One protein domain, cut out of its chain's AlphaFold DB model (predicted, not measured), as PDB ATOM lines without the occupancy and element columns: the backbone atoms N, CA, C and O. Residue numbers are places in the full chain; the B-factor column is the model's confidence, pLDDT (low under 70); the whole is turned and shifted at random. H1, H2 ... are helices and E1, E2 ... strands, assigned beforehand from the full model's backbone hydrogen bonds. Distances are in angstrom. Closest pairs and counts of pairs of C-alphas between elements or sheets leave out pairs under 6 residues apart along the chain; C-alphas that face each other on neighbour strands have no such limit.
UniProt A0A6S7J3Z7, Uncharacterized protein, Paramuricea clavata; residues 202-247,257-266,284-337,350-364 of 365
ATOM      1  N   GLU A 202     156.979 152.158 113.561       90.50
ATOM      2  CA  GLU A 202     158.419 152.450 113.558       90.50
ATOM      3  C   GLU A 202     158.840 153.323 114.748       90.50
ATOM      4  O   GLU A 202     159.893 153.097 115.342       90.50
ATOM      5  N   GLU A 203     158.002 154.285 115.139       92.00
ATOM      6  CA  GLU A 203     158.258 155.153 116.292       92.00
ATOM      7  C   GLU A 203     158.190 154.356 117.600       92.00
ATOM      8  O   GLU A 203     159.062 154.503 118.455       92.00
ATOM      9  N   LEU A 204     157.225 153.430 117.708       91.56
ATOM     10  CA  LEU A 204     157.104 152.534 118.861       91.56
ATOM     11  C   LEU A 204     158.318 151.603 119.001       91.56
ATOM     12  O   LEU A 204     158.769 151.345 120.112       91.56
ATOM     13  N   VAL A 205     158.875 151.096 117.897       93.88
ATOM     14  CA  VAL A 205     160.086 150.252 117.936       93.88
ATOM     15  C   VAL A 205     161.269 151.025 118.521       93.88
ATOM     16  O   VAL A 205     161.991 150.485 119.363       93.88
ATOM     17  N   LEU A 206     161.451 152.287 118.120       93.06
ATOM     18  CA  LEU A 206     162.531 153.133 118.633       93.06
ATOM     19  C   LEU A 206     162.379 153.380 120.140       93.06
ATOM     20  O   LEU A 206     163.340 153.185 120.884       93.06
ATOM     21  N   THR A 207     161.170 153.701 120.613       92.88
ATOM     22  CA  THR A 207     160.907 153.927 122.046       92.88
ATOM     23  C   THR A 207     161.029 152.651 122.883       92.88
ATOM     24  O   THR A 207     161.421 152.702 124.053       92.88
ATOM     25  N   ILE A 208     160.769 151.469 122.304       92.88
ATOM     26  CA  ILE A 208     161.034 150.194 122.989       92.88
ATOM     27  C   ILE A 208     162.534 149.980 123.185       92.88
ATOM     28  O   ILE A 208     162.893 149.314 124.140       92.88
ATOM     29  N   MET A 209     163.441 150.511 122.369       90.88
ATOM     30  CA  MET A 209     164.881 150.260 122.563       90.88
ATOM     31  C   MET A 209     165.550 151.201 123.575       90.88
ATOM     32  O   MET A 209     166.655 150.916 124.028       90.88
ATOM     33  N   GLU A 210     164.895 152.289 123.979       92.00
ATOM     34  CA  GLU A 210     165.437 153.229 124.964       92.00
ATOM     35  C   GLU A 210     165.413 152.637 126.386       92.00
ATOM     36  O   GLU A 210     164.342 152.408 126.946       92.00
ATOM     37  N   GLU A 211     166.583 152.410 126.995       82.88
ATOM     38  CA  GLU A 211     166.709 151.753 128.310       82.88
ATOM     39  C   GLU A 211     165.879 152.447 129.406       82.88
ATOM     40  O   GLU A 211     165.191 151.778 130.171       82.88
ATOM     41  N   ASP A 212     165.838 153.780 129.419       85.06
ATOM     42  CA  ASP A 212     165.130 154.565 130.440       85.06
ATOM     43  C   ASP A 212     163.655 154.859 130.105       85.06
ATOM     44  O   ASP A 212     162.946 155.503 130.888       85.06
ATOM     45  N   TYR A 213     163.158 154.406 128.951       85.75
ATOM     46  CA  TYR A 213     161.801 154.723 128.510       85.75
ATOM     47  C   TYR A 213     160.775 153.738 129.075       85.75
ATOM     48  O   TYR A 213     160.992 152.525 129.088       85.75
ATOM     49  N   TRP A 214     159.628 154.241 129.522       86.88
ATOM     50  CA  TRP A 214     158.541 153.414 130.046       86.88
ATOM     51  C   TRP A 214     157.580 153.047 128.920       86.88
ATOM     52  O   TRP A 214     157.037 153.931 128.263       86.88
ATOM     53  N   LEU A 215     157.327 151.752 128.721       88.88
ATOM     54  CA  LEU A 215     156.346 151.301 127.734       88.88
ATOM     55  C   LEU A 215     154.951 151.838 128.100       88.88
ATOM     56  O   LEU A 215     154.451 151.615 129.201       88.88
ATOM     57  N   THR A 216     154.358 152.583 127.172       88.19
ATOM     58  CA  THR A 216     153.070 153.275 127.322       88.19
ATOM     59  C   THR A 216     151.887 152.394 126.914       88.19
ATOM     60  O   THR A 216     152.055 151.319 126.335       88.19
ATOM     61  N   ASP A 217     150.670 152.890 127.140       86.00
ATOM     62  CA  ASP A 217     149.433 152.230 126.704       86.00
ATOM     63  C   ASP A 217     149.378 152.021 125.183       86.00
ATOM     64  O   ASP A 217     148.760 151.065 124.724       86.00
ATOM     65  N   GLU A 218     150.077 152.846 124.398       88.88
ATOM     66  CA  GLU A 218     150.191 152.691 122.942       88.88
ATOM     67  C   GLU A 218     150.947 151.414 122.558       88.88
ATOM     68  O   GLU A 218     150.579 150.737 121.598       88.88
ATOM     69  N   HIS A 219     151.958 151.031 123.344       92.06
ATOM     70  CA  HIS A 219     152.692 149.785 123.136       92.06
ATOM     71  C   HIS A 219     151.796 148.578 123.427       92.06
ATOM     72  O   HIS A 219     151.798 147.599 122.685       92.06
ATOM     73  N   ILE A 220     150.986 148.650 124.487       90.75
ATOM     74  CA  ILE A 220     150.043 147.580 124.837       90.75
ATOM     75  C   ILE A 220     148.939 147.479 123.785       90.75
ATOM     76  O   ILE A 220     148.603 146.373 123.364       90.75
ATOM     77  N   ASP A 221     148.405 148.614 123.334       90.06
ATOM     78  CA  ASP A 221     147.400 148.682 122.274       90.06
ATOM     79  C   ASP A 221     147.920 148.048 120.977       90.06
ATOM     80  O   ASP A 221     147.240 147.215 120.376       90.06
ATOM     81  N   HIS A 222     149.163 148.361 120.593       93.38
ATOM     82  CA  HIS A 222     149.799 147.772 119.419       93.38
ATOM     83  C   HIS A 222     150.036 146.263 119.578       93.38
ATOM     84  O   HIS A 222     149.708 145.492 118.676       93.38
ATOM     85  N   ALA A 223     150.519 145.810 120.740       93.56
ATOM     86  CA  ALA A 223     150.677 144.383 121.017       93.56
ATOM     87  C   ALA A 223     149.335 143.632 120.965       93.56
ATOM     88  O   ALA A 223     149.246 142.557 120.379       93.56
ATOM     89  N   GLN A 224     148.266 144.201 121.524       90.94
ATOM     90  CA  GLN A 224     146.924 143.617 121.443       90.94
ATOM     91  C   GLN A 224     146.395 143.566 120.018       90.94
ATOM     92  O   GLN A 224     145.767 142.579 119.635       90.94
ATOM     93  N   TRP A 225     146.659 144.608 119.232       93.44
ATOM     94  CA  TRP A 225     146.327 144.621 117.817       93.44
ATOM     95  C   TRP A 225     147.041 143.483 117.073       93.44
ATOM     96  O   TRP A 225     146.375 142.728 116.362       93.44
ATOM     97  N   LEU A 226     148.344 143.279 117.309       94.75
ATOM     98  CA  LEU A 226     149.107 142.157 116.747       94.75
ATOM     99  C   LEU A 226     148.543 140.796 117.175       94.75
ATOM    100  O   LEU A 226     148.269 139.954 116.319       94.75
ATOM    101  N   LEU A 227     148.266 140.606 118.469       92.94
ATOM    102  CA  LEU A 227     147.638 139.377 118.967       92.94
ATOM    103  C   LEU A 227     146.274 139.135 118.310       92.94
ATOM    104  O   LEU A 227     145.970 138.013 117.921       92.94
ATOM    105  N   SER A 228     145.460 140.178 118.117       92.31
ATOM    106  CA  SER A 228     144.143 140.046 117.477       92.31
ATOM    107  C   SER A 228     144.242 139.662 115.997       92.31
ATOM    108  O   SER A 228     143.355 138.994 115.465       92.31
ATOM    109  N   LYS A 229     145.337 140.061 115.334       94.06
ATOM    110  CA  LYS A 229     145.651 139.712 113.945       94.06
ATOM    111  C   LYS A 229     146.102 138.251 113.839       94.06
ATOM    112  O   LYS A 229     145.674 137.568 112.913       94.06
ATOM    113  N   GLN A 230     146.925 137.775 114.777       94.81
ATOM    114  CA  GLN A 230     147.435 136.395 114.798       94.81
ATOM    115  C   GLN A 230     146.404 135.376 115.306       94.81
ATOM    116  O   GLN A 230     146.345 134.259 114.800       94.81
ATOM    117  N   PHE A 231     145.561 135.768 116.263       92.38
ATOM    118  CA  PHE A 231     144.577 134.905 116.919       92.38
ATOM    119  C   PHE A 231     143.153 135.456 116.724       92.38
ATOM    120  O   PHE A 231     142.531 135.912 117.688       92.38
ATOM    121  N   PRO A 232     142.596 135.421 115.497       91.81
ATOM    122  CA  PRO A 232     141.309 136.052 115.180       91.81
ATOM    123  C   PRO A 232     140.112 135.443 115.926       91.81
ATOM    124  O   PRO A 232     139.087 136.106 116.085       91.81
ATOM    125  N   ASP A 233     140.236 134.197 116.392       89.12
ATOM    126  CA  ASP A 233     139.198 133.507 117.164       89.12
ATOM    127  C   ASP A 233     139.218 133.875 118.657       89.12
ATOM    128  O   ASP A 233     138.242 133.635 119.374       89.12
ATOM    129  N   SER A 234     140.311 134.481 119.133       82.81
ATOM    130  CA  SER A 234     140.428 134.914 120.522       82.81
ATOM    131  C   SER A 234     139.568 136.154 120.775       82.81
ATOM    132  O   SER A 234     139.566 137.126 120.014       82.81
ATOM    133  N   LYS A 235     138.788 136.132 121.858       82.81
ATOM    134  CA  LYS A 235     137.980 137.283 122.276       82.81
ATOM    135  C   LYS A 235     138.736 138.087 123.327       82.81
ATOM    136  O   LYS A 235     139.577 137.573 124.055       82.81
ATOM    137  N   GLY A 236     138.364 139.356 123.468       79.69
ATOM    138  CA  GLY A 236     138.867 140.192 124.557       79.69
ATOM    139  C   GLY A 236     140.127 140.984 124.261       79.69
ATOM    140  O   GLY A 236     140.525 141.763 125.107       79.69
ATOM    141  N   LEU A 237     140.693 140.897 123.062       82.31
ATOM    142  CA  LEU A 237     141.800 141.759 122.643       82.31
ATOM    143  C   LEU A 237     141.272 143.105 122.123       82.31
ATOM    144  O   LEU A 237     141.411 143.440 120.948       82.31
ATOM    145  N   HIS A 238     140.572 143.858 122.978       80.88
ATOM    146  CA  HIS A 238     140.087 145.192 122.619       80.88
ATOM    147  C   HIS A 238     141.175 146.229 122.852       80.88
ATOM    148  O   HIS A 238     141.855 146.161 123.870       80.88
ATOM    149  N   SER A 239     141.231 147.225 121.967       80.06
ATOM    150  CA  SER A 239     142.102 148.395 122.095       80.06
ATOM    151  C   SER A 239     142.036 149.001 123.501       80.06
ATOM    152  O   SER A 239     140.953 149.385 123.960       80.06
ATOM    153  N   VAL A 240     143.193 149.112 124.166       75.75
ATOM    154  CA  VAL A 240     143.331 149.761 125.482       75.75
ATOM    155  C   VAL A 240     142.836 151.201 125.410       75.75
ATOM    156  O   VAL A 240     142.094 151.649 126.281       75.75
ATOM    157  N   LEU A 241     143.147 151.897 124.315       75.56
ATOM    158  CA  LEU A 241     142.752 153.290 124.107       75.56
ATOM    159  C   LEU A 241     141.226 153.460 123.970       75.56
ATOM    160  O   LEU A 241     140.670 154.502 124.309       75.56
ATOM    161  N   ALA A 242     140.507 152.435 123.501       69.12
ATOM    162  CA  ALA A 242     139.049 152.491 123.368       69.12
ATOM    163  C   ALA A 242     138.308 152.342 124.715       69.12
ATOM    164  O   ALA A 242     137.154 152.779 124.854       69.12
ATOM    165  N   LEU A 243     138.964 151.734 125.707       61.06
ATOM    166  CA  LEU A 243     138.377 151.348 126.991       61.06
ATOM    167  C   LEU A 243     138.154 152.519 127.947       61.06
ATOM    168  O   LEU A 243     137.276 152.425 128.807       61.06
ATOM    169  N   GLU A 244     138.849 153.640 127.747       59.47
ATOM    170  CA  GLU A 244     138.661 154.864 128.538       59.47
ATOM    171  C   GLU A 244     137.218 155.390 128.488       59.47
ATOM    172  O   GLU A 244     136.752 156.074 129.400       59.47
ATOM    173  N   SER A 245     136.478 155.060 127.425       53.50
ATOM    174  CA  SER A 245     135.120 155.561 127.230       53.50
ATOM    175  C   SER A 245     134.041 154.667 127.854       53.50
ATOM    176  O   SER A 245     133.114 155.202 128.470       53.50
ATOM    177  N   LYS A 246     134.135 153.332 127.701       57.69
ATOM    178  CA  LYS A 246     133.270 152.302 128.322       57.69
ATOM    179  C   LYS A 246     133.954 150.921 128.277       57.69
ATOM    180  O   LYS A 246     134.333 150.502 127.184       57.69
ATOM    181  N   PRO A 247     133.998 150.155 129.385       58.59
ATOM    182  CA  PRO A 247     134.521 148.790 129.364       58.59
ATOM    183  C   PRO A 247     133.629 147.850 128.526       58.59
ATOM    184  O   PRO A 247     132.411 148.077 128.427       58.59
ATOM    185  N   PHE A 257     138.711 134.383 126.801       65.44
ATOM    186  CA  PHE A 257     138.811 135.839 126.887       65.44
ATOM    187  C   PHE A 257     140.163 136.238 127.479       65.44
ATOM    188  O   PHE A 257     140.438 135.950 128.643       65.44
ATOM    189  N   VAL A 258     140.976 136.947 126.696       66.88
ATOM    190  CA  VAL A 258     142.260 137.505 127.138       66.88
ATOM    191  C   VAL A 258     142.226 139.009 126.900       66.88
ATOM    192  O   VAL A 258     142.125 139.442 125.761       66.88
ATOM    193  N   GLN A 259     142.306 139.808 127.966       71.75
ATOM    194  CA  GLN A 259     142.425 141.266 127.887       71.75
ATOM    195  C   GLN A 259     143.614 141.690 128.743       71.75
ATOM    196  O   GLN A 259     143.662 141.388 129.934       71.75
ATOM    197  N   ILE A 260     144.544 142.424 128.137       71.31
ATOM    198  CA  ILE A 260     145.620 143.102 128.863       71.31
ATOM    199  C   ILE A 260     145.094 144.499 129.205       71.31
ATOM    200  O   ILE A 260     144.621 145.221 128.326       71.31
ATOM    201  N   LEU A 261     145.119 144.875 130.478       64.75
ATOM    202  CA  LEU A 261     144.824 146.237 130.906       64.75
ATOM    203  C   LEU A 261     146.011 146.777 131.681       64.75
ATOM    204  O   LEU A 261     146.508 146.122 132.595       64.75
ATOM    205  N   HIS A 262     146.406 148.001 131.360       57.78
ATOM    206  CA  HIS A 262     147.278 148.783 132.214       57.78
ATOM    207  C   HIS A 262     146.411 149.691 133.081       57.78
ATOM    208  O   HIS A 262     145.730 150.587 132.588       57.78
ATOM    209  N   GLN A 263     146.367 149.417 134.386       56.59
ATOM    210  CA  GLN A 263     145.617 150.248 135.322       56.59
ATOM    211  C   GLN A 263     146.557 151.247 135.987       56.59
ATOM    212  O   GLN A 263     147.161 150.974 137.022       56.59
ATOM    213  N   SER A 264     146.629 152.441 135.411       45.69
ATOM    214  CA  SER A 264     147.390 153.571 135.936       45.69
ATOM    215  C   SER A 264     146.577 154.438 136.916       45.69
ATOM    216  O   SER A 264     146.819 155.635 137.007       45.69
ATOM    217  N   CYS A 265     145.579 153.923 137.661       39.97
ATOM    218  CA  CYS A 265     144.869 154.783 138.628       39.97
ATOM    219  C   CYS A 265     144.046 154.096 139.738       39.97
ATOM    220  O   CYS A 265     143.392 153.070 139.549       39.97
ATOM    221  N   SER A 266     144.029 154.780 140.887       39.19
ATOM    222  CA  SER A 266     143.542 154.458 142.235       39.19
ATOM    223  C   SER A 266     142.016 154.416 142.433       39.19
ATOM    224  O   SER A 266     141.509 155.008 143.389       39.19
ATOM    225  N   GLU A 284     164.600 150.715 138.339       55.25
ATOM    226  CA  GLU A 284     164.782 149.552 137.480       55.25
ATOM    227  C   GLU A 284     163.772 149.609 136.333       55.25
ATOM    228  O   GLU A 284     162.561 149.720 136.531       55.25
ATOM    229  N   VAL A 285     164.326 149.597 135.120       56.44
ATOM    230  CA  VAL A 285     163.644 149.610 133.828       56.44
ATOM    231  C   VAL A 285     162.476 148.643 133.863       56.44
ATOM    232  O   VAL A 285     162.677 147.438 133.918       56.44
ATOM    233  N   ASN A 286     161.259 149.176 133.863       64.00
ATOM    234  CA  ASN A 286     160.074 148.431 134.251       64.00
ATOM    235  C   ASN A 286     159.690 147.396 133.163       64.00
ATOM    236  O   ASN A 286     159.054 147.764 132.170       64.00
ATOM    237  N   PRO A 287     160.035 146.097 133.305       77.44
ATOM    238  CA  PRO A 287     159.863 145.098 132.248       77.44
ATOM    239  C   PRO A 287     158.432 144.534 132.223       77.44
ATOM    240  O   PRO A 287     158.139 143.569 131.516       77.44
ATOM    241  N   ILE A 288     157.534 145.128 133.013       84.31
ATOM    242  CA  ILE A 288     156.184 144.642 133.281       84.31
ATOM    243  C   ILE A 288     155.356 144.536 131.994       84.31
ATOM    244  O   ILE A 288     154.679 143.533 131.782       84.31
ATOM    245  N   VAL A 289     155.434 145.525 131.097       87.69
ATOM    246  CA  VAL A 289     154.640 145.505 129.857       87.69
ATOM    247  C   VAL A 289     155.083 144.377 128.925       87.69
ATOM    248  O   VAL A 289     154.242 143.604 128.470       87.69
ATOM    249  N   ALA A 290     156.390 144.231 128.682       91.25
ATOM    250  CA  ALA A 290     156.913 143.148 127.849       91.25
ATOM    251  C   ALA A 290     156.576 141.771 128.445       91.25
ATOM    252  O   ALA A 290     156.212 140.851 127.713       91.25
ATOM    253  N   PHE A 291     156.613 141.653 129.775       92.06
ATOM    254  CA  PHE A 291     156.185 140.454 130.488       92.06
ATOM    255  C   PHE A 291     154.716 140.104 130.245       92.06
ATOM    256  O   PHE A 291     154.403 138.955 129.937       92.06
ATOM    257  N   PHE A 292     153.808 141.078 130.309       89.88
ATOM    258  CA  PHE A 292     152.394 140.822 130.033       89.88
ATOM    259  C   PHE A 292     152.137 140.383 128.599       89.88
ATOM    260  O   PHE A 292     151.344 139.466 128.380       89.88
ATOM    261  N   VAL A 293     152.815 141.008 127.637       92.81
ATOM    262  CA  VAL A 293     152.722 140.594 126.235       92.81
ATOM    263  C   VAL A 293     153.211 139.154 126.091       92.81
ATOM    264  O   VAL A 293     152.510 138.342 125.501       92.81
ATOM    265  N   ALA A 294     154.333 138.792 126.715       94.44
ATOM    266  CA  ALA A 294     154.857 137.429 126.684       94.44
ATOM    267  C   ALA A 294     153.905 136.386 127.283       94.44
ATOM    268  O   ALA A 294     153.694 135.330 126.689       94.44
ATOM    269  N   VAL A 295     153.301 136.687 128.436       91.81
ATOM    270  CA  VAL A 295     152.316 135.807 129.082       91.81
ATOM    271  C   VAL A 295     151.082 135.631 128.200       91.81
ATOM    272  O   VAL A 295     150.630 134.504 128.009       91.81
ATOM    273  N   ALA A 296     150.554 136.720 127.635       90.38
ATOM    274  CA  ALA A 296     149.408 136.659 126.734       90.38
ATOM    275  C   ALA A 296     149.724 135.850 125.468       90.38
ATOM    276  O   ALA A 296     148.921 135.005 125.075       90.38
ATOM    277  N   THR A 297     150.906 136.047 124.878       94.12
ATOM    278  CA  THR A 297     151.383 135.265 123.732       94.12
ATOM    279  C   THR A 297     151.483 133.779 124.075       94.12
ATOM    280  O   THR A 297     151.005 132.956 123.302       94.12
ATOM    281  N   SER A 298     152.040 133.404 125.232       92.94
ATOM    282  CA  SER A 298     152.112 131.993 125.652       92.94
ATOM    283  C   SER A 298     150.722 131.379 125.844       92.94
ATOM    284  O   SER A 298     150.450 130.306 125.313       92.94
ATOM    285  N   LEU A 299     149.806 132.086 126.518       88.25
ATOM    286  CA  LEU A 299     148.431 131.615 126.723       88.25
ATOM    287  C   LEU A 299     147.688 131.397 125.398       88.25
ATOM    288  O   LEU A 299     147.005 130.389 125.235       88.25
ATOM    289  N   LEU A 300     147.831 132.321 124.444       88.62
ATOM    290  CA  LEU A 300     147.196 132.216 123.127       88.62
ATOM    291  C   LEU A 300     147.806 131.106 122.260       88.62
ATOM    292  O   LEU A 300     147.102 130.521 121.441       88.62
ATOM    293  N   ASN A 301     149.072 130.755 122.492       92.44
ATOM    294  CA  ASN A 301     149.710 129.575 121.904       92.44
ATOM    295  C   ASN A 301     149.363 128.260 122.634       92.44
ATOM    296  O   ASN A 301     149.838 127.199 122.235       92.44
ATOM    297  N   GLY A 302     148.527 128.301 123.680       89.75
ATOM    298  CA  GLY A 302     148.142 127.122 124.463       89.75
ATOM    299  C   GLY A 302     149.232 126.625 125.416       89.75
ATOM    300  O   GLY A 302     149.202 125.473 125.838       89.75
ATOM    301  N   GLU A 303     150.202 127.473 125.746       91.12
ATOM    302  CA  GLU A 303     151.300 127.154 126.651       91.12
ATOM    303  C   GLU A 303     151.004 127.687 128.061       91.12
ATOM    304  O   GLU A 303     150.456 128.780 128.224       91.12
ATOM    305  N   ASP A 304     151.408 126.948 129.100       86.81
ATOM    306  CA  ASP A 304     151.273 127.401 130.488       86.81
ATOM    307  C   ASP A 304     152.379 128.418 130.829       86.81
ATOM    308  O   ASP A 304     153.553 128.035 130.919       86.81
ATOM    309  N   PRO A 305     152.064 129.708 131.062       88.12
ATOM    310  CA  PRO A 305     153.071 130.695 131.430       88.12
ATOM    311  C   PRO A 305     153.732 130.400 132.783       88.12
ATOM    312  O   PRO A 305     154.855 130.851 132.988       88.12
ATOM    313  N   GLY A 306     153.100 129.632 133.681       87.00
ATOM    314  CA  GLY A 306     153.709 129.210 134.950       87.00
ATOM    315  C   GLY A 306     154.877 128.235 134.768       87.00
ATOM    316  O   GLY A 306     155.744 128.130 135.634       87.00
ATOM    317  N   SER A 307     154.944 127.566 133.614       90.00
ATOM    318  CA  SER A 307     156.042 126.661 133.247       90.00
ATOM    319  C   SER A 307     157.235 127.374 132.586       90.00
ATOM    320  O   SER A 307     158.240 126.745 132.239       90.00
ATOM    321  N   LYS A 308     157.141 128.698 132.401       89.69
ATOM    322  CA  LYS A 308     158.130 129.514 131.692       89.69
ATOM    323  C   LYS A 308     158.788 130.521 132.628       89.69
ATOM    324  O   LYS A 308     158.115 131.269 133.330       89.69
ATOM    325  N   SER A 309     160.116 130.584 132.594       93.12
ATOM    326  CA  SER A 309     160.883 131.670 133.204       93.12
ATOM    327  C   SER A 309     161.381 132.597 132.098       93.12
ATOM    328  O   SER A 309     162.285 132.242 131.338       93.12
ATOM    329  N   TYR A 310     160.732 133.754 131.964       93.50
ATOM    330  CA  TYR A 310     161.057 134.747 130.942       93.50
ATOM    331  C   TYR A 310     162.292 135.556 131.344       93.50
ATOM    332  O   TYR A 310     162.390 136.030 132.476       93.50
ATOM    333  N   ASP A 311     163.226 135.732 130.411       92.44
ATOM    334  CA  ASP A 311     164.436 136.517 130.654       92.44
ATOM    335  C   ASP A 311     164.181 137.999 130.360       92.44
ATOM    336  O   ASP A 311     164.267 138.459 129.219       92.44
ATOM    337  N   HIS A 312     163.884 138.756 131.417       90.06
ATOM    338  CA  HIS A 312     163.554 140.181 131.351       90.06
ATOM    339  C   HIS A 312     164.582 141.029 130.586       90.06
ATOM    340  O   HIS A 312     164.191 142.033 129.987       90.06
ATOM    341  N   SER A 313     165.859 140.627 130.558       90.19
ATOM    342  CA  SER A 313     166.919 141.382 129.879       90.19
ATOM    343  C   SER A 313     166.762 141.388 128.352       90.19
ATOM    344  O   SER A 313     167.072 142.382 127.699       90.19
ATOM    345  N   VAL A 314     166.205 140.316 127.780       94.12
ATOM    346  CA  VAL A 314     166.038 140.148 126.326       94.12
ATOM    347  C   VAL A 314     164.609 140.393 125.844       94.12
ATOM    348  O   VAL A 314     164.395 140.625 124.653       94.12
ATOM    349  N   MET A 315     163.616 140.387 126.741       93.81
ATOM    350  CA  MET A 315     162.200 140.555 126.374       93.81
ATOM    351  C   MET A 315     161.922 141.872 125.656       93.81
ATOM    352  O   MET A 315     161.106 141.910 124.738       93.81
ATOM    353  N   ARG A 316     162.590 142.950 126.072       93.81
ATOM    354  CA  ARG A 316     162.412 144.280 125.483       93.81
ATOM    355  C   ARG A 316     162.931 144.318 124.041       93.81
ATOM    356  O   ARG A 316     162.201 144.736 123.145       93.81
ATOM    357  N   GLY A 317     164.129 143.770 123.814       94.81
ATOM    358  CA  GLY A 317     164.703 143.512 122.487       94.81
ATOM    359  C   GLY A 317     163.761 142.710 121.589       94.81
ATOM    360  O   GLY A 317     163.423 143.126 120.485       94.81
ATOM    361  N   HIS A 318     163.274 141.580 122.108       96.00
ATOM    362  CA  HIS A 318     162.356 140.692 121.394       96.00
ATOM    363  C   HIS A 318     161.033 141.372 121.026       96.00
ATOM    364  O   HIS A 318     160.550 141.210 119.907       96.00
ATOM    365  N   LEU A 319     160.458 142.166 121.935       95.62
ATOM    366  CA  LEU A 319     159.221 142.907 121.683       95.62
ATOM    367  C   LEU A 319     159.387 143.910 120.532       95.62
ATOM    368  O   LEU A 319     158.512 143.985 119.672       95.62
ATOM    369  N   ALA A 320     160.510 144.630 120.475       95.75
ATOM    370  CA  ALA A 320     160.797 145.554 119.379       95.75
ATOM    371  C   ALA A 320     160.924 144.833 118.031       95.75
ATOM    372  O   ALA A 320     160.361 145.293 117.039       95.75
ATOM    373  N   VAL A 321     161.588 143.672 118.004       95.62
ATOM    374  CA  VAL A 321     161.657 142.826 116.801       95.62
ATOM    375  C   VAL A 321     160.257 142.376 116.382       95.62
ATOM    376  O   VAL A 321     159.907 142.494 115.213       95.62
ATOM    377  N   CYS A 322     159.417 141.937 117.322       96.19
ATOM    378  CA  CYS A 322     158.039 141.541 117.022       96.19
ATOM    379  C   CYS A 322     157.204 142.694 116.445       96.19
ATOM    380  O   CYS A 322     156.412 142.483 115.530       96.19
ATOM    381  N   PHE A 323     157.381 143.916 116.961       95.44
ATOM    382  CA  PHE A 323     156.685 145.104 116.457       95.44
ATOM    383  C   PHE A 323     157.166 145.464 115.053       95.44
ATOM    384  O   PHE A 323     156.351 145.737 114.177       95.44
ATOM    385  N   HIS A 324     158.476 145.390 114.817       94.25
ATOM    386  CA  HIS A 324     159.063 145.639 113.507       94.25
ATOM    387  C   HIS A 324     158.610 144.616 112.453       94.25
ATOM    388  O   HIS A 324     158.284 144.992 111.330       94.25
ATOM    389  N   CYS A 325     158.561 143.327 112.806       95.38
ATOM    390  CA  CYS A 325     158.149 142.262 111.888       95.38
ATOM    391  C   CYS A 325     156.601 142.082 111.841       95.38
ATOM    392  O   CYS A 325     156.116 141.206 111.130       95.38
ATOM    393  N   GLU A 326     155.824 142.908 112.561       95.44
ATOM    394  CA  GLU A 326     154.357 142.824 112.729       95.44
ATOM    395  C   GLU A 326     153.821 141.425 113.112       95.44
ATOM    396  O   GLU A 326     152.732 141.012 112.686       95.44
ATOM    397  N   GLU A 327     154.573 140.692 113.930       96.06
ATOM    398  CA  GLU A 327     154.248 139.328 114.345       96.06
ATOM    399  C   GLU A 327     154.806 139.061 115.750       96.06
ATOM    400  O   GLU A 327     156.011 139.170 115.973       96.06
ATOM    401  N   LEU A 328     153.950 138.704 116.721       96.19
ATOM    402  CA  LEU A 328     154.413 138.324 118.059       96.19
ATOM    403  C   LEU A 328     154.850 136.862 118.057       96.19
ATOM    404  O   LEU A 328     154.023 135.948 118.089       96.19
ATOM    405  N   ALA A 329     156.164 136.657 118.039       96.38
ATOM    406  CA  ALA A 329     156.777 135.355 118.258       96.38
ATOM    407  C   ALA A 329     156.788 134.994 119.753       96.38
ATOM    408  O   ALA A 329     156.764 135.871 120.624       96.38
ATOM    409  N   VAL A 330     156.878 133.694 120.053       95.31
ATOM    410  CA  VAL A 330     157.036 133.194 121.428       95.31
ATOM    411  C   VAL A 330     158.246 133.869 122.074       95.31
ATOM    412  O   VAL A 330     159.335 133.896 121.502       95.31
ATOM    413  N   PHE A 331     158.039 134.447 123.256       95.75
ATOM    414  CA  PHE A 331     159.092 135.176 123.950       95.75
ATOM    415  C   PHE A 331     160.175 134.222 124.459       95.75
ATOM    416  O   PHE A 331     159.851 133.108 124.889       95.75
ATOM    417  N   PRO A 332     161.448 134.657 124.462       94.81
ATOM    418  CA  PRO A 332     162.545 133.874 125.011       94.81
ATOM    419  C   PRO A 332     162.275 133.559 126.485       94.81
ATOM    420  O   PRO A 332     162.163 134.449 127.333       94.81
ATOM    421  N   ALA A 333     162.150 132.269 126.777       94.00
ATOM    422  CA  ALA A 333     161.953 131.749 128.117       94.00
ATOM    423  C   ALA A 333     162.823 130.512 128.317       94.00
ATOM    424  O   ALA A 333     162.938 129.662 127.431       94.00
ATOM    425  N   SER A 334     163.406 130.389 129.503       89.81
ATOM    426  CA  SER A 334     163.978 129.127 129.946       89.81
ATOM    427  C   SER A 334     162.844 128.233 130.447       89.81
ATOM    428  O   SER A 334     161.945 128.681 131.166       89.81
ATOM    429  N   SER A 335     162.848 126.962 130.039       78.94
ATOM    430  CA  SER A 335     161.944 125.979 130.632       78.94
ATOM    431  C   SER A 335     162.276 125.902 132.116       78.94
ATOM    432  O   SER A 335     163.424 125.571 132.448       78.94
ATOM    433  N   SER A 336     161.314 126.170 133.002       66.12
ATOM    434  CA  SER A 336     161.497 125.863 134.415       66.12
ATOM    435  C   SER A 336     161.469 124.341 134.544       66.12
ATOM    436  O   SER A 336     160.456 123.708 134.828       66.12
ATOM    437  N   LYS A 337     162.606 123.693 134.267       57.59
ATOM    438  CA  LYS A 337     162.788 122.316 134.699       57.59
ATOM    439  C   LYS A 337     162.671 122.392 136.217       57.59
ATOM    440  O   LYS A 337     163.566 122.908 136.882       57.59
ATOM    441  N   VAL A 350     168.929 127.788 120.660       45.22
ATOM    442  CA  VAL A 350     167.716 128.522 120.284       45.22
ATOM    443  C   VAL A 350     167.874 128.983 118.832       45.22
ATOM    444  O   VAL A 350     168.912 129.526 118.458       45.22
ATOM    445  N   GLN A 351     166.856 128.763 117.993       40.41
ATOM    446  CA  GLN A 351     166.869 129.164 116.583       40.41
ATOM    447  C   GLN A 351     166.873 130.697 116.430       40.41
ATOM    448  O   GLN A 351     165.837 131.330 116.258       40.41
ATOM    449  N   TYR A 352     168.063 131.300 116.438       50.09
ATOM    450  CA  TYR A 352     168.288 132.721 116.142       50.09
ATOM    451  C   TYR A 352     168.145 133.074 114.649       50.09
ATOM    452  O   TYR A 352     168.279 134.241 114.285       50.09
ATOM    453  N   SER A 353     167.873 132.113 113.761       52.66
ATOM    454  CA  SER A 353     167.884 132.344 112.309       52.66
ATOM    455  C   SER A 353     166.802 133.320 111.838       52.66
ATOM    456  O   SER A 353     167.088 134.163 110.993       52.66
ATOM    457  N   ALA A 354     165.596 133.276 112.414       51.16
ATOM    458  CA  ALA A 354     164.509 134.191 112.041       51.16
ATOM    459  C   ALA A 354     164.751 135.628 112.545       51.16
ATOM    460  O   ALA A 354     164.485 136.601 111.841       51.16
ATOM    461  N   ILE A 355     165.335 135.770 113.741       54.00
ATOM    462  CA  ILE A 355     165.703 137.073 114.315       54.00
ATOM    463  C   ILE A 355     166.878 137.684 113.540       54.00
ATOM    464  O   ILE A 355     166.866 138.880 113.252       54.00
ATOM    465  N   ALA A 356     167.858 136.872 113.129       56.31
ATOM    466  CA  ALA A 356     168.995 137.309 112.318       56.31
ATOM    467  C   ALA A 356     168.576 137.820 110.924       56.31
ATOM    468  O   ALA A 356     169.196 138.743 110.386       56.31
ATOM    469  N   GLU A 357     167.509 137.258 110.351       61.31
ATOM    470  CA  GLU A 357     166.976 137.679 109.053       61.31
ATOM    471  C   GLU A 357     166.207 139.013 109.143       61.31
ATOM    472  O   GLU A 357     166.360 139.858 108.258       61.31
ATOM    473  N   CYS A 358     165.464 139.266 110.235       52.69
ATOM    474  CA  CYS A 358     164.890 140.597 110.512       52.69
ATOM    475  C   CYS A 358     166.005 141.620 110.866       52.69
ATOM    476  O   CYS A 358     166.006 142.729 110.332       52.69
ATOM    477  N   HIS A 359     167.030 141.245 111.647       53.31
ATOM    478  CA  HIS A 359     168.181 142.118 111.960       53.31
ATOM    479  C   HIS A 359     168.989 142.531 110.719       53.31
ATOM    480  O   HIS A 359     169.416 143.680 110.615       53.31
ATOM    481  N   SER A 360     169.176 141.626 109.752       57.53
ATOM    482  CA  SER A 360     169.872 141.951 108.497       57.53
ATOM    483  C   SER A 360     169.114 142.976 107.650       57.53
ATOM    484  O   SER A 360     169.736 143.698 106.877       57.53
ATOM    485  N   LYS A 361     167.787 143.081 107.807       56.78
ATOM    486  CA  LYS A 361     166.973 144.107 107.138       56.78
ATOM    487  C   LYS A 361     167.065 145.467 107.837       56.78
ATOM    488  O   LYS A 361     167.085 146.472 107.137       56.78
ATOM    489  N   MET A 362     167.219 145.505 109.166       52.47
ATOM    490  CA  MET A 362     167.377 146.758 109.928       52.47
ATOM    491  C   MET A 362     168.714 147.476 109.693       52.47
ATOM    492  O   MET A 362     168.773 148.690 109.818       52.47
ATOM    493  N   VAL A 363     169.799 146.763 109.371       52.66
ATOM    494  CA  VAL A 363     171.130 147.384 109.169       52.66
ATOM    495  C   VAL A 363     171.286 148.002 107.765       52.66
ATOM    496  O   VAL A 363     172.250 148.718 107.505       52.66
ATOM    497  N   ILE A 364     170.355 147.728 106.844       50.38
ATOM    498  CA  ILE A 364     170.459 148.114 105.423       50.38
ATOM    499  C   ILE A 364     169.528 149.293 105.053       50.38
ATOM    500  O   ILE A 364     169.665 149.852 103.965       50.38
TER     501      ILE A 364
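AT A GLANCE: This is residues 202 to 247, 257 to 266, 284 to 337 and 350 to 364 of the 365 residues of an uncharacterized protein of Paramuricea clavata (UniProt A0A6S7J3Z7). Two pairs of side-by-side helices, H2 with H4 and H1 with H5, meet steeply where H4 packs on H5; short H3 packs on residues 217 to 221 of H2, H6 is set loosely beside H5, and a small ribbon of two strands, E1 and E2, has E1 near H4. The printed part has 125 residues, with named elements in the order H1 H2 H3 H4 E1 H5 E2 H6; the sheet E1 - E2 is antiparallel and the class is mostly helix. It is compact, with a radius of gyration of the C-alphas of 14.6 A and spans of 43 by 35 by 32 A.

IN THESE COORDINATES: Find C-alpha 202 at (158.419, 152.450, 113.558), where H1, residues 202 to 209, begins. Next come H2, 217 to 230, 19.9 A long, H3, 240 to 243, and H4, 288 to 300, 18.4 A. Then read E1, 308 to 310, H5, 312 to 324, 19.2 A, and E2, 333 to 335. H6, 353 to 362, ends at C-alpha 362, (167.377, 146.758, 109.928).

HOW THE PARTS SIT: Look at Val 205 and Ala 320, the closest C-alphas of H1 and H5, 5.0 A apart; these helices touch at a shallow tilt of 8 degrees, opposite ways. H2 touches H4, closest C-alphas Ala 223 and Val 293 at 6.8 A. H4 touches H5 with residues 290 to 294 alone, closest C-alphas Ala 290 and Met 315 at 6.1 A, at a steep tilt of 69 degrees, only just short of about perpendicular. Between E1 and E2, N 334 and O 309 are 2.8 A apart, within hydrogen-bond range. Every O i to N i+4 pair is within range in H1, H2 and H4, 7 of 9 in H5 and 5 of 6 in H6; H3 is too short for one.

THE WHOLE: Cuts leave C-alpha gaps of 13.9 A from 247 to 257, 22.3 A from 266 to 284 and 16.4 A from 337 to 350. Of the links printed whole, none is long. The model's confidence is under 70 at 34 residues, among them 350 to 364.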